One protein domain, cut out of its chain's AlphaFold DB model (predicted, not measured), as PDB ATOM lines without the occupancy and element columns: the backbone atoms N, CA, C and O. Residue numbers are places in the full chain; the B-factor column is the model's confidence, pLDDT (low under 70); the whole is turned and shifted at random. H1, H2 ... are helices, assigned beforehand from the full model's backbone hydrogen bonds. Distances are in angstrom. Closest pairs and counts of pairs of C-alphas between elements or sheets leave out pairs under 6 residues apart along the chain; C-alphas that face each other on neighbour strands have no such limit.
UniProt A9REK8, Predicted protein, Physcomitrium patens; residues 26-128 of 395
ATOM      1  N   ASP A  26     -41.993  10.061  17.782       64.44
ATOM      2  CA  ASP A  26     -43.131  10.603  17.036       64.44
ATOM      3  C   ASP A  26     -43.494  12.007  17.542       64.44
ATOM      4  O   ASP A  26     -43.724  12.918  16.739       64.44
ATOM      5  N   GLN A  27     -43.442  12.233  18.858       70.88
ATOM      6  CA  GLN A  27     -43.558  13.568  19.445       70.88
ATOM      7  C   GLN A  27     -42.436  14.498  18.972       70.88
ATOM      8  O   GLN A  27     -42.695  15.648  18.611       70.88
ATOM      9  N   HIS A  28     -41.197  14.009  18.933       70.25
ATOM     10  CA  HIS A  28     -40.066  14.809  18.476       70.25
ATOM     11  C   HIS A  28     -40.147  15.115  16.974       70.25
ATOM     12  O   HIS A  28     -39.886  16.241  16.556       70.25
ATOM     13  N   LEU A  29     -40.570  14.144  16.161       70.69
ATOM     14  CA  LEU A  29     -40.845  14.351  14.742       70.69
ATOM     15  C   LEU A  29     -41.950  15.394  14.539       70.69
ATOM     16  O   LEU A  29     -41.817  16.256  13.677       70.69
ATOM     17  N   SER A  30     -43.008  15.351  15.350       71.88
ATOM     18  CA  SER A  30     -44.084  16.345  15.327       71.88
ATOM     19  C   SER A  30     -43.563  17.751  15.646       71.88
ATOM     20  O   SER A  30     -43.756  18.673  14.857       71.88
ATOM     21  N   GLN A  31     -42.797  17.912  16.731       71.75
ATOM     22  CA  GLN A  31     -42.165  19.189  17.098       71.75
ATOM     23  C   GLN A  31     -41.211  19.706  16.018       71.75
ATOM     24  O   GLN A  31     -41.189  20.901  15.719       71.75
ATOM     25  N   PHE A  32     -40.436  18.807  15.413       73.62
ATOM     26  CA  PHE A  32     -39.546  19.140  14.311       73.62
ATOM     27  C   PHE A  32     -40.326  19.660  13.101       73.62
ATOM     28  O   PHE A  32     -39.979  20.698  12.546       73.62
ATOM     29  N   LEU A  33     -41.420  18.995  12.727       71.44
ATOM     30  CA  LEU A  33     -42.262  19.410  11.608       71.44
ATOM     31  C   LEU A  33     -42.986  20.733  11.872       71.44
ATOM     32  O   LEU A  33     -43.066  21.552  10.957       71.44
ATOM     33  N   ILE A  34     -43.432  20.980  13.107       73.06
ATOM     34  CA  ILE A  34     -43.993  22.269  13.544       73.06
ATOM     35  C   ILE A  34     -42.966  23.391  13.329       73.06
ATOM     36  O   ILE A  34     -43.273  24.416  12.716       73.06
ATOM     37  N   ALA A  35     -41.720  23.184  13.771       70.44
ATOM     38  CA  ALA A  35     -40.638  24.146  13.565       70.44
ATOM     39  C   ALA A  35     -40.304  24.326  12.070       70.44
ATOM     40  O   ALA A  35     -40.050  25.442  11.618       70.44
ATOM     41  N   CYS A  36     -40.375  23.259  11.265       68.50
ATOM     42  CA  CYS A  36     -40.224  23.341   9.808       68.50
ATOM     43  C   CYS A  36     -41.342  24.151   9.136       68.50
ATOM     44  O   CYS A  36     -41.072  24.899   8.196       68.50
ATOM     45  N   VAL A  37     -42.589  24.018   9.594       69.38
ATOM     46  CA  VAL A  37     -43.721  24.801   9.081       69.38
ATOM     47  C   VAL A  37     -43.574  26.276   9.438       69.38
ATOM     48  O   VAL A  37     -43.751  27.129   8.568       69.38
ATOM     49  N   ALA A  38     -43.139  26.577  10.663       69.50
ATOM     50  CA  ALA A  38     -42.824  27.940  11.089       69.50
ATOM     51  C   ALA A  38     -41.704  28.593  10.245       69.50
ATOM     52  O   ALA A  38     -41.725  29.801  10.029       69.50
ATOM     53  N   ASN A  39     -40.780  27.795   9.695       67.56
ATOM     54  CA  ASN A  39     -39.637  28.239   8.887       67.56
ATOM     55  C   ASN A  39     -39.907  28.290   7.364       67.56
ATOM     56  O   ASN A  39     -39.006  28.029   6.569       67.56
ATOM     57  N   ASN A  40     -41.126  28.650   6.942       65.00
ATOM     58  CA  ASN A  40     -41.601  28.731   5.541       65.00
ATOM     59  C   ASN A  40     -42.001  27.396   4.871       65.00
ATOM     60  O   ASN A  40     -42.090  27.306   3.640       65.00
ATOM     61  N   GLY A  41     -42.312  26.359   5.649       58.06
ATOM     62  CA  GLY A  41     -42.964  25.152   5.145       58.06
ATOM     63  C   GLY A  41     -44.484  25.328   5.074       58.06
ATOM     64  O   GLY A  41     -45.132  25.474   6.101       58.06
ATOM     65  N   ARG A  42     -45.101  25.258   3.884       58.97
ATOM     66  CA  ARG A  42     -46.563  25.040   3.810       58.97
ATOM     67  C   ARG A  42     -46.928  23.762   4.579       58.97
ATOM     68  O   ARG A  42     -46.172  22.803   4.484       58.97
ATOM     69  N   THR A  43     -48.056  23.822   5.290       54.44
ATOM     70  CA  THR A  43     -48.809  22.807   6.058       54.44
ATOM     71  C   THR A  43     -48.124  21.443   6.316       54.44
ATOM     72  O   THR A  43     -47.674  20.758   5.398       54.44
ATOM     73  N   GLU A  44     -48.076  21.017   7.587       57.09
ATOM     74  CA  GLU A  44     -47.393  19.797   8.081       57.09
ATOM     75  C   GLU A  44     -47.760  18.516   7.317       57.09
ATOM     76  O   GLU A  44     -46.924  17.632   7.114       57.09
ATOM     77  N   ASP A  45     -49.002  18.430   6.849       55.00
ATOM     78  CA  ASP A  45     -49.551  17.305   6.096       55.00
ATOM     79  C   ASP A  45     -48.820  17.075   4.762       55.00
ATOM     80  O   ASP A  45     -48.572  15.926   4.382       55.00
ATOM     81  N   ILE A  46     -48.395  18.140   4.075       60.00
ATOM     82  CA  ILE A  46     -47.632  18.048   2.823       60.00
ATOM     83  C   ILE A  46     -46.244  17.459   3.090       60.00
ATOM     84  O   ILE A  46     -45.764  16.626   2.314       60.00
ATOM     85  N   TRP A  47     -45.597  17.865   4.182       66.62
ATOM     86  CA  TRP A  47     -44.269  17.377   4.549       66.62
ATOM     87  C   TRP A  47     -44.305  15.945   5.064       66.62
ATOM     88  O   TRP A  47     -43.524  15.124   4.590       66.62
ATOM     89  N   LEU A  48     -45.262  15.602   5.926       64.69
ATOM     90  CA  LEU A  48     -45.488  14.225   6.374       64.69
ATOM     91  C   LEU A  48     -45.734  13.284   5.196       64.69
ATOM     92  O   LEU A  48     -45.188  12.182   5.150       64.69
ATOM     93  N   ARG A  49     -46.503  13.729   4.198       65.12
ATOM     94  CA  ARG A  49     -46.758  12.946   2.984       65.12
ATOM     95  C   ARG A  49     -45.519  12.804   2.100       65.12
ATOM     96  O   ARG A  49     -45.375  11.793   1.422       65.12
ATOM     97  N   ARG A  50     -44.620  13.793   2.108       69.69
ATOM     98  CA  ARG A  50     -43.338  13.762   1.381       69.69
ATOM     99  C   ARG A  50     -42.222  13.042   2.133       69.69
ATOM    100  O   ARG A  50     -41.269  12.627   1.490       69.69
ATOM    101  N   LEU A  51     -42.306  12.880   3.445       80.31
ATOM    102  CA  LEU A  51     -41.303  12.158   4.233       80.31
ATOM    103  C   LEU A  51     -41.682  10.697   4.478       80.31
ATOM    104  O   LEU A  51     -40.865   9.942   4.984       80.31
ATOM    105  N   ARG A  52     -42.894  10.281   4.097       83.06
ATOM    106  CA  ARG A  52     -43.316   8.878   4.121       83.06
ATOM    107  C   ARG A  52     -43.079   8.189   2.780       83.06
ATOM    108  O   ARG A  52     -43.139   8.808   1.710       83.06
ATOM    109  N   MET A  53     -42.814   6.895   2.867       83.75
ATOM    110  CA  MET A  53     -42.733   5.984   1.738       83.75
ATOM    111  C   MET A  53     -44.135   5.782   1.165       83.75
ATOM    112  O   MET A  53     -45.102   5.550   1.895       83.75
ATOM    113  N   VAL A  54     -44.257   5.927  -0.150       79.00
ATOM    114  CA  VAL A  54     -45.526   5.766  -0.864       79.00
ATOM    115  C   VAL A  54     -45.738   4.286  -1.192       79.00
ATOM    116  O   VAL A  54     -44.786   3.534  -1.389       79.00
ATOM    117  N   SER A  55     -46.996   3.841  -1.268       70.81
ATOM    118  CA  SER A  55     -47.314   2.476  -1.706       70.81
ATOM    119  C   SER A  55     -46.684   2.183  -3.076       70.81
ATOM    120  O   SER A  55     -46.857   2.966  -4.012       70.81
ATOM    121  N   ARG A  56     -45.971   1.050  -3.182       70.94
ATOM    122  CA  ARG A  56     -45.203   0.605  -4.365       70.94
ATOM    123  C   ARG A  56     -44.006   1.484  -4.753       70.94
ATOM    124  O   ARG A  56     -43.468   1.329  -5.846       70.94
ATOM    125  N   GLU A  57     -43.589   2.408  -3.895       81.62
ATOM    126  CA  GLU A  57     -42.302   3.077  -4.058       81.62
ATOM    127  C   GLU A  57     -41.166   2.109  -3.715       81.62
ATOM    128  O   GLU A  57     -41.281   1.353  -2.757       81.62
ATOM    129  N   ALA A  58     -40.073   2.137  -4.479       85.62
ATOM    130  CA  ALA A  58     -38.892   1.342  -4.153       85.62
ATOM    131  C   ALA A  58     -38.160   1.925  -2.937       85.62
ATOM    132  O   ALA A  58     -38.026   3.151  -2.837       85.62
ATOM    133  N   VAL A  59     -37.599   1.081  -2.065       85.81
ATOM    134  CA  VAL A  59     -36.896   1.525  -0.845       85.81
ATOM    135  C   VAL A  59     -35.789   2.520  -1.190       85.81
ATOM    136  O   VAL A  59     -35.683   3.587  -0.588       85.81
ATOM    137  N   GLN A  60     -35.001   2.227  -2.226       84.81
ATOM    138  CA  GLN A  60     -33.928   3.113  -2.680       84.81
ATOM    139  C   GLN A  60     -34.447   4.491  -3.125       84.81
ATOM    140  O   GLN A  60     -33.804   5.510  -2.867       84.81
ATOM    141  N   SER A  61     -35.608   4.532  -3.787       84.75
ATOM    142  CA  SER A  61     -36.221   5.783  -4.253       84.75
ATOM    143  C   SER A  61     -36.735   6.617  -3.082       84.75
ATOM    144  O   SER A  61     -36.515   7.827  -3.052       84.75
ATOM    145  N   TYR A  62     -37.340   5.962  -2.089       89.62
ATOM    146  CA  TYR A  62     -37.777   6.591  -0.848       89.62
ATOM    147  C   TYR A  62     -36.605   7.231  -0.088       89.62
ATOM    148  O   TYR A  62     -36.639   8.432   0.189       89.62
ATOM    149  N   TYR A  63     -35.536   6.470   0.173       86.88
ATOM    150  CA  TYR A  63     -34.352   6.983   0.871       86.88
ATOM    151  C   TYR A  63     -33.716   8.156   0.121       86.88
ATOM    152  O   TYR A  63     -33.439   9.191   0.725       86.88
ATOM    153  N   GLY A  64     -33.534   8.032  -1.199       83.94
ATOM    154  CA  GLY A  64     -32.974   9.107  -2.021       83.94
ATOM    155  C   GLY A  64     -33.810  10.385  -1.957       83.94
ATOM    156  O   GLY A  64     -33.273  11.473  -1.753       83.94
ATOM    157  N   ARG A  65     -35.139  10.255  -2.040       86.81
ATOM    158  CA  ARG A  65     -36.074  11.383  -1.985       86.81
ATOM    159  C   ARG A  65     -36.067  12.081  -0.630       86.81
ATOM    160  O   ARG A  65     -36.057  13.310  -0.596       86.81
ATOM    161  N   VAL A  66     -36.061  11.327   0.469       83.06
ATOM    162  CA  VAL A  66     -35.984  11.900   1.819       83.06
ATOM    163  C   VAL A  66     -34.651  12.619   2.006       83.06
ATOM    164  O   VAL A  66     -34.653  13.791   2.364       83.06
ATOM    165  N   VAL A  67     -33.521  11.993   1.667       79.69
ATOM    166  CA  VAL A  67     -32.194  12.624   1.780       79.69
ATOM    167  C   VAL A  67     -32.091  13.898   0.934       79.69
ATOM    168  O   VAL A  67     -31.578  14.911   1.406       79.69
ATOM    169  N   ASP A  68     -32.624  13.897  -0.289       78.38
ATOM    170  CA  ASP A  68     -32.643  15.087  -1.145       78.38
ATOM    171  C   ASP A  68     -33.513  16.220  -0.591       78.38
ATOM    172  O   ASP A  68     -33.204  17.395  -0.812       78.38
ATOM    173  N   ILE A  69     -34.596  15.886   0.114       75.88
ATOM    174  CA  ILE A  69     -35.408  16.862   0.845       75.88
ATOM    175  C   ILE A  69     -34.595  17.448   2.002       75.88
ATOM    176  O   ILE A  69     -34.485  18.669   2.092       75.88
ATOM    177  N   LEU A  70     -33.975  16.595   2.821       75.19
ATOM    178  CA  LEU A  70     -33.181  17.015   3.979       75.19
ATOM    179  C   LEU A  70     -31.973  17.878   3.570       75.19
ATOM    180  O   LEU A  70     -31.633  18.834   4.259       75.19
ATOM    181  N   ARG A  71     -31.343  17.593   2.421       71.31
ATOM    182  CA  ARG A  71     -30.175  18.334   1.905       71.31
ATOM    183  C   ARG A  71     -30.498  19.758   1.457       71.31
ATOM    184  O   ARG A  71     -29.621  20.618   1.480       71.31
ATOM    185  N   LYS A  72     -31.724  20.003   0.995       68.62
ATOM    186  CA  LYS A  72     -32.163  21.325   0.518       68.62
ATOM    187  C   LYS A  72     -32.507  22.281   1.660       68.62
ATOM    188  O   LYS A  72     -32.861  23.425   1.380       68.62
ATOM    189  N   TRP A  73     -32.434  21.833   2.912       65.25
ATOM    190  CA  TRP A  73     -32.749  22.669   4.060       65.25
ATOM    191  C   TRP A  73     -31.547  23.484   4.536       65.25
ATOM    192  O   TRP A  73     -30.436  22.958   4.532       65.25
ATOM    193  N   PRO A  74     -31.750  24.754   4.939       47.22
ATOM    194  CA  PRO A  74     -30.703  25.563   5.553       47.22
ATOM    195  C   PRO A  74     -30.382  25.055   6.971       47.22
ATOM    196  O   PRO A  74     -31.282  24.612   7.680       47.22
ATOM    197  N   ASN A  75     -29.122  25.188   7.404       52.16
ATOM    198  CA  ASN A  75     -28.598  24.786   8.725       52.16
ATOM    199  C   ASN A  75     -28.587  23.266   8.978       52.16
ATOM    200  O   ASN A  75     -29.233  22.737   9.877       52.16
ATOM    201  N   ASN A  76     -27.785  22.561   8.185       55.75
ATOM    202  CA  ASN A  76     -27.808  21.109   7.988       55.75
ATOM    203  C   ASN A  76     -27.209  20.274   9.143       55.75
ATOM    204  O   ASN A  76     -26.749  19.158   8.907       55.75
ATOM    205  N   GLN A  77     -27.195  20.767  10.382       60.41
ATOM    206  CA  GLN A  77     -26.664  20.023  11.535       60.41
ATOM    207  C   GLN A  77     -27.706  19.057  12.123       60.41
ATOM    208  O   GLN A  77     -27.944  19.025  13.327       60.41
ATOM    209  N   MET A  78     -28.356  18.266  11.267       70.19
ATOM    210  CA  MET A  78     -29.205  17.176  11.739       70.19
ATOM    211  C   MET A  78     -28.333  15.986  12.131       70.19
ATOM    212  O   MET A  78     -27.528  15.507  11.334       70.19
ATOM    213  N   LEU A  79     -28.514  15.503  13.357       73.38
ATOM    214  CA  LEU A  79     -27.854  14.296  13.841       73.38
ATOM    215  C   LEU A  79     -28.269  13.084  12.997       73.38
ATOM    216  O   LEU A  79     -29.435  12.939  12.625       73.38
ATOM    217  N   GLU A  80     -27.325  12.181  12.736       75.81
ATOM    218  CA  GLU A  80     -27.580  10.970  11.948       75.81
ATOM    219  C   GLU A  80     -28.690  10.105  12.566       75.81
ATOM    220  O   GLU A  80     -29.543   9.584  11.849       75.81
ATOM    221  N   SER A  81     -28.753  10.035  13.899       74.50
ATOM    222  CA  SER A  81     -29.811   9.342  14.646       74.50
ATOM    223  C   SER A  81     -31.207   9.909  14.368       74.50
ATOM    224  O   SER A  81     -32.187   9.166  14.293       74.50
ATOM    225  N   PHE A  82     -31.309  11.223  14.171       75.88
ATOM    226  CA  PHE A  82     -32.565  11.884  13.848       75.88
ATOM    227  C   PHE A  82     -33.003  11.591  12.412       75.88
ATOM    228  O   PHE A  82     -34.151  11.223  12.164       75.88
ATOM    229  N   VAL A  83     -32.065  11.673  11.466       79.88
ATOM    230  CA  VAL A  83     -32.309  11.322  10.061       79.88
ATOM    231  C   VAL A  83     -32.723   9.854   9.932       79.88
ATOM    232  O   VAL A  83     -33.678   9.532   9.224       79.88
ATOM    233  N   LEU A  84     -32.054   8.967  10.668       82.50
ATOM    234  CA  LEU A  84     -32.395   7.555  10.753       82.50
ATOM    235  C   LEU A  84     -33.815   7.344  11.302       82.50
ATOM    236  O   LEU A  84     -34.572   6.554  10.741       82.50
ATOM    237  N   SER A  85     -34.206   8.085  12.344       78.56
ATOM    238  CA  SER A  85     -35.567   8.046  12.895       78.56
ATOM    239  C   SER A  85     -36.620   8.435  11.852       78.56
ATOM    240  O   SER A  85     -37.608   7.716  11.687       78.56
ATOM    241  N   ILE A  86     -36.392   9.510  11.089       82.06
ATOM    242  CA  ILE A  86     -37.286   9.932   9.997       82.06
ATOM    243  C   ILE A  86     -37.423   8.815   8.960       82.06
ATOM    244  O   ILE A  86     -38.537   8.412   8.620       82.06
ATOM    245  N   LEU A  87     -36.289   8.291   8.487       86.38
ATOM    246  CA  LEU A  87     -36.252   7.272   7.444       86.38
ATOM    247  C   LEU A  87     -36.988   6.005   7.876       86.38
ATOM    248  O   LEU A  87     -37.878   5.552   7.158       86.38
ATOM    249  N   VAL A  88     -36.686   5.476   9.062       85.06
ATOM    250  CA  VAL A  88     -37.296   4.244   9.578       85.06
ATOM    251  C   VAL A  88     -38.781   4.436   9.886       85.06
ATOM    252  O   VAL A  88     -39.590   3.546   9.621       85.06
ATOM    253  N   ASN A  89     -39.181   5.588  10.434       83.19
ATOM    254  CA  ASN A  89     -40.582   5.819  10.778       83.19
ATOM    255  C   ASN A  89     -41.480   6.043   9.564       83.19
ATOM    256  O   ASN A  89     -42.664   5.697   9.649       83.19
ATOM    257  N   GLY A  90     -40.927   6.564   8.468       84.62
ATOM    258  CA  GLY A  90     -41.638   6.751   7.210       84.62
ATOM    259  C   GLY A  90     -41.723   5.508   6.319       84.62
ATOM    260  O   GLY A  90     -42.426   5.575   5.313       84.62
ATOM    261  N   LEU A  91     -41.076   4.386   6.670       87.62
ATOM    262  CA  LEU A  91     -41.152   3.135   5.903       87.62
ATOM    263  C   LEU A  91     -42.582   2.591   5.808       87.62
ATOM    264  O   LEU A  91     -43.335   2.578   6.786       87.62
ATOM    265  N   TYR A  92     -42.918   2.085   4.625       83.00
ATOM    266  CA  TYR A  92     -44.185   1.433   4.323       83.00
ATOM    267  C   TYR A  92     -43.922   0.238   3.391       83.00
ATOM    268  O   TYR A  92     -43.163   0.391   2.435       83.00
ATOM    269  N   PRO A  93     -44.543  -0.932   3.617       79.88
ATOM    270  CA  PRO A  93     -45.624  -1.201   4.571       79.88
ATOM    271  C   PRO A  93     -45.130  -1.436   6.023       79.88
ATOM    272  O   PRO A  93     -43.918  -1.478   6.256       79.88
ATOM    273  N   PRO A  94     -46.018  -1.506   7.040       76.19
ATOM    274  CA  PRO A  94     -45.625  -1.618   8.454       76.19
ATOM    275  C   PRO A  94     -44.701  -2.805   8.776       76.19
ATOM    276  O   PRO A  94     -43.888  -2.727   9.696       76.19
ATOM    277  N   GLU A  95     -44.783  -3.886   8.007       81.88
ATOM    278  CA  GLU A  95     -43.961  -5.087   8.141       81.88
ATOM    279  C   GLU A  95     -42.487  -4.792   7.832       81.88
ATOM    280  O   GLU A  95     -41.600  -5.229   8.570       81.88
ATOM    281  N   LEU A  96     -42.226  -3.982   6.800       82.94
ATOM    282  CA  LEU A  96     -40.890  -3.479   6.477       82.94
ATOM    283  C   LEU A  96     -40.347  -2.620   7.627       82.94
ATOM    284  O   LEU A  96     -39.210  -2.802   8.067       82.94
ATOM    285  N   LYS A  97     -41.182  -1.725   8.171       84.50
ATOM    286  CA  LYS A  97     -40.822  -0.889   9.327       84.50
ATOM    287  C   LYS A  97     -40.450  -1.743  10.542       84.50
ATOM    288  O   LYS A  97     -39.437  -1.471  11.188       84.50
ATOM    289  N   MET A  98     -41.225  -2.786  10.846       80.06
ATOM    290  CA  MET A  98     -40.912  -3.707  11.944       80.06
ATOM    291  C   MET A  98     -39.611  -4.478  11.707       80.06
ATOM    292  O   MET A  98     -38.806  -4.618  12.627       80.06
ATOM    293  N   PHE A  99     -39.380  -4.950  10.482       78.50
ATOM    294  CA  PHE A  99     -38.181  -5.704  10.123       78.50
ATOM    295  C   PHE A  99     -36.899  -4.884  10.309       78.50
ATOM    296  O   PHE A  99     -35.934  -5.363  10.907       78.50
ATOM    297  N   VAL A 100     -36.910  -3.623   9.868       81.38
ATOM    298  CA  VAL A 100     -35.772  -2.710  10.037       81.38
ATOM    299  C   VAL A 100     -35.569  -2.338  11.511       81.38
ATOM    300  O   VAL A 100     -34.441  -2.391  11.996       81.38
ATOM    301  N   LYS A 101     -36.644  -2.050  12.267       80.06
ATOM    302  CA  LYS A 101     -36.546  -1.740  13.710       80.06
ATOM    303  C   LYS A 101     -35.997  -2.910  14.534       80.06
ATOM    304  O   LYS A 101     -35.155  -2.699  15.402       80.06
ATOM    305  N   LYS A 102     -36.423  -4.146  14.246       73.12
ATOM    306  CA  LYS A 102     -35.968  -5.354  14.962       73.12
ATOM    307  C   LYS A 102     -34.472  -5.622  14.776       73.12
ATOM    308  O   LYS A 102     -33.843  -6.196  15.658       73.12
ATOM    309  N   ALA A 103     -33.901  -5.191  13.654       72.56
ATOM    310  CA  ALA A 103     -32.484  -5.357  13.360       72.56
ATOM    311  C   ALA A 103     -31.565  -4.386  14.124       72.56
ATOM    312  O   ALA A 103     -30.354  -4.474  13.938       72.56
ATOM    313  N   GLN A 104     -32.117  -3.472  14.938       67.25
ATOM    314  CA  GLN A 104     -31.363  -2.465  15.699       67.25
ATOM    315  C   GLN A 104     -30.350  -1.696  14.833       67.25
ATOM    316  O   GLN A 104     -29.231  -1.415  15.257       67.25
ATOM    317  N   SER A 105     -30.714  -1.383  13.585       70.69
ATOM    318  CA  SER A 105     -29.815  -0.670  12.678       70.69
ATOM    319  C   SER A 105     -29.438   0.686  13.275       70.69
ATOM    320  O   SER A 105     -30.318   1.503  13.523       70.69
ATOM    321  N   ALA A 106     -28.141   0.904  13.505       72.44
ATOM    322  CA  ALA A 106     -27.615   2.115  14.142       72.44
ATOM    323  C   ALA A 106     -27.233   3.220  13.141       72.44
ATOM    324  O   ALA A 106     -27.034   4.364  13.540       72.44
ATOM    325  N   THR A 107     -27.136   2.886  11.850       82.94
ATOM    326  CA  THR A 107     -26.722   3.811  10.785       82.94
ATOM    327  C   THR A 107     -27.727   3.826   9.641       82.94
ATOM    328  O   THR A 107     -28.478   2.865   9.416       82.94
ATOM    329  N   ILE A 108     -27.710   4.915   8.868       80.19
ATOM    330  CA  ILE A 108     -28.561   5.062   7.681       80.19
ATOM    331  C   ILE A 108     -28.264   3.948   6.670       80.19
ATOM    332  O   ILE A 108     -29.197   3.324   6.161       80.19
ATOM    333  N   ALA A 109     -26.983   3.649   6.433       81.50
ATOM    334  CA  ALA A 109     -26.548   2.616   5.497       81.50
ATOM    335  C   ALA A 109     -27.069   1.223   5.888       81.50
ATOM    336  O   ALA A 109     -27.711   0.562   5.072       81.50
ATOM    337  N   SER A 110     -26.900   0.817   7.152       80.75
ATOM    338  CA  SER A 110     -27.372  -0.492   7.621       80.75
ATOM    339  C   SER A 110     -28.898  -0.619   7.565       80.75
ATOM    340  O   SER A 110     -29.417  -1.693   7.261       80.75
ATOM    341  N   SER A 111     -29.633   0.471   7.818       84.50
ATOM    342  CA  SER A 111     -31.097   0.471   7.687       84.50
ATOM    343  C   SER A 111     -31.552   0.299   6.233       84.50
ATOM    344  O   SER A 111     -32.491  -0.450   5.966       84.50
ATOM    345  N   LEU A 112     -30.852   0.941   5.291       86.19
ATOM    346  CA  LEU A 112     -31.129   0.864   3.860       86.19
ATOM    347  C   LEU A 112     -30.832  -0.533   3.308       86.19
ATOM    348  O   LEU A 112     -31.656  -1.090   2.589       86.19
ATOM    349  N   GLU A 113     -29.682  -1.111   3.653       83.31
ATOM    350  CA  GLU A 113     -29.328  -2.478   3.255       83.31
ATOM    351  C   GLU A 113     -30.358  -3.484   3.763       83.31
ATOM    352  O   GLU A 113     -30.868  -4.300   2.998       83.31
ATOM    353  N   ARG A 114     -30.754  -3.375   5.036       82.69
ATOM    354  CA  ARG A 114     -31.784  -4.239   5.618       82.69
ATOM    355  C   ARG A 114     -33.131  -4.083   4.906       82.69
ATOM    356  O   ARG A 114     -33.801  -5.081   4.654       82.69
ATOM    357  N   ALA A 115     -33.523  -2.856   4.583       85.38
ATOM    358  CA  ALA A 115     -34.770  -2.588   3.878       85.38
ATOM    359  C   ALA A 115     -34.760  -3.133   2.436       85.38
ATOM    360  O   ALA A 115     -35.772  -3.661   1.983       85.38
ATOM    361  N   LYS A 116     -33.614  -3.088   1.741       84.94
ATOM    362  CA  LYS A 116     -33.443  -3.705   0.414       84.94
ATOM    363  C   LYS A 116     -33.539  -5.223   0.448       84.94
ATOM    364  O   LYS A 116     -34.236  -5.791  -0.379       84.94
ATOM    365  N   VAL A 117     -32.909  -5.864   1.435       83.25
ATOM    366  CA  VAL A 117     -33.017  -7.321   1.628       83.25
ATOM    367  C   VAL A 117     -34.479  -7.731   1.800       83.25
ATOM    368  O   VAL A 117     -34.923  -8.719   1.228       83.25
ATOM    369  N   TRP A 118     -35.254  -6.956   2.562       85.00
ATOM    370  CA  TRP A 118     -36.690  -7.197   2.698       85.00
ATOM    371  C   TRP A 118     -37.436  -7.035   1.369       85.00
ATOM    372  O   TRP A 118     -38.286  -7.860   1.048       85.00
ATOM    373  N   GLU A 119     -37.114  -5.990   0.601       79.50
ATOM    374  CA  GLU A 119     -37.732  -5.716  -0.699       79.50
ATOM    375  C   GLU A 119     -37.488  -6.872  -1.682       79.50
ATOM    376  O   GLU A 119     -38.441  -7.412  -2.242       79.50
ATOM    377  N   GLU A 120     -36.242  -7.327  -1.807       74.31
ATOM    378  CA  GLU A 120     -35.855  -8.470  -2.642       74.31
ATOM    379  C   GLU A 120     -36.581  -9.758  -2.214       74.31
ATOM    380  O   GLU A 120     -37.241 -10.402  -3.030       74.31
ATOM    381  N   CYS A 121     -36.570 -10.092  -0.918       68.50
ATOM    382  CA  CYS A 121     -37.209 -11.313  -0.419       68.50
ATOM    383  C   CYS A 121     -38.746 -11.298  -0.520       68.50
ATOM    384  O   CYS A 121     -39.362 -12.351  -0.700       68.50
ATOM    385  N   HIS A 122     -39.392 -10.137  -0.384       64.06
ATOM    386  CA  HIS A 122     -40.852 -10.053  -0.438       64.06
ATOM    387  C   HIS A 122     -41.382 -10.069  -1.884       64.06
ATOM    388  O   HIS A 122     -42.453 -10.634  -2.138       64.06
ATOM    389  N   TYR A 123     -40.659  -9.499  -2.854       54.12
ATOM    390  CA  TYR A 123     -41.075  -9.566  -4.262       54.12
ATOM    391  C   TYR A 123     -40.964 -10.986  -4.840       54.12
ATOM    392  O   TYR A 123     -41.883 -11.414  -5.547       54.12
ATOM    393  N   ASP A 124     -39.941 -11.756  -4.457       50.94
ATOM    394  CA  ASP A 124     -39.801 -13.165  -4.855       50.94
ATOM    395  C   ASP A 124     -40.960 -14.035  -4.345       50.94
ATOM    396  O   ASP A 124     -41.390 -14.984  -5.007       50.94
ATOM    397  N   GLN A 125     -41.549 -13.673  -3.205       48.81
ATOM    398  CA  GLN A 125     -42.704 -14.364  -2.643       48.81
ATOM    399  C   GLN A 125     -43.978 -14.152  -3.474       48.81
ATOM    400  O   GLN A 125     -44.751 -15.091  -3.628       48.81
ATOM    401  N   ASN A 126     -44.197 -12.980  -4.079       41.66
ATOM    402  CA  ASN A 126     -45.358 -12.756  -4.957       41.66
ATOM    403  C   ASN A 126     -45.249 -13.523  -6.287       41.66
ATOM    404  O   ASN A 126     -46.267 -13.944  -6.835       41.66
ATOM    405  N   LEU A 127     -44.027 -13.753  -6.777       45.19
ATOM    406  CA  LEU A 127     -43.764 -14.600  -7.945       45.19
ATOM    407  C   LEU A 127     -43.855 -16.098  -7.600       45.19
ATOM    408  O   LEU A 127     -44.427 -16.871  -8.364       45.19
ATOM    409  N   THR A 128     -43.368 -16.499  -6.423       35.59
ATOM    410  CA  THR A 128     -43.353 -17.903  -5.968       35.59
ATOM    411  C   THR A 128     -44.717 -18.377  -5.452       35.59
ATOM    412  O   THR A 128     -45.105 -19.514  -5.695       35.59
TER     413      THR A 128
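This is residues 26 to 128 of the 395 residues of the protein "Predicted protein" of Physcomitrium patens (UniProt A9REK8). An elongated helical body has H4 near its middle, H1 and H2 at one end and long H6 at the other, with residues 123 to 128 sticking out. The hairpin H4 and H5 packs on H6. Printed are 103 residues with six named helices, H1 to H6, and no named strand: all helix, compact, radius of gyration of the C-alphas 14.3 A, spans 49 by 25 by 23 A.

Start at H1, residues 26 to 38; its residues 33 to 37 alone touch H2, residues 44 to 51, closest at C-alphas 33 and 44, 6.2 A. H3, residues 59 to 71, touches H6, residues 108 to 128, closest at C-alphas 59 and 116, 6.4 A. H4, residues 80 to 89, and H5, residues 94 to 102, form a hairpin. Every O i to N i+4 pair is within hydrogen-bond range in H1 to H5; in H6, 15 of 17.

Find C-alpha 26 at (-43.131, 10.603, 17.036); H1 spans 18.3 A. H6 runs 30.5 A to C-alpha 128 at (-43.353, -17.903, -5.968).

C-alphas 38 and 128 are farthest apart, 48.9 A. The printed part has no cut. In this model, 31 residues have pLDDT under 70, among them 36 to 50.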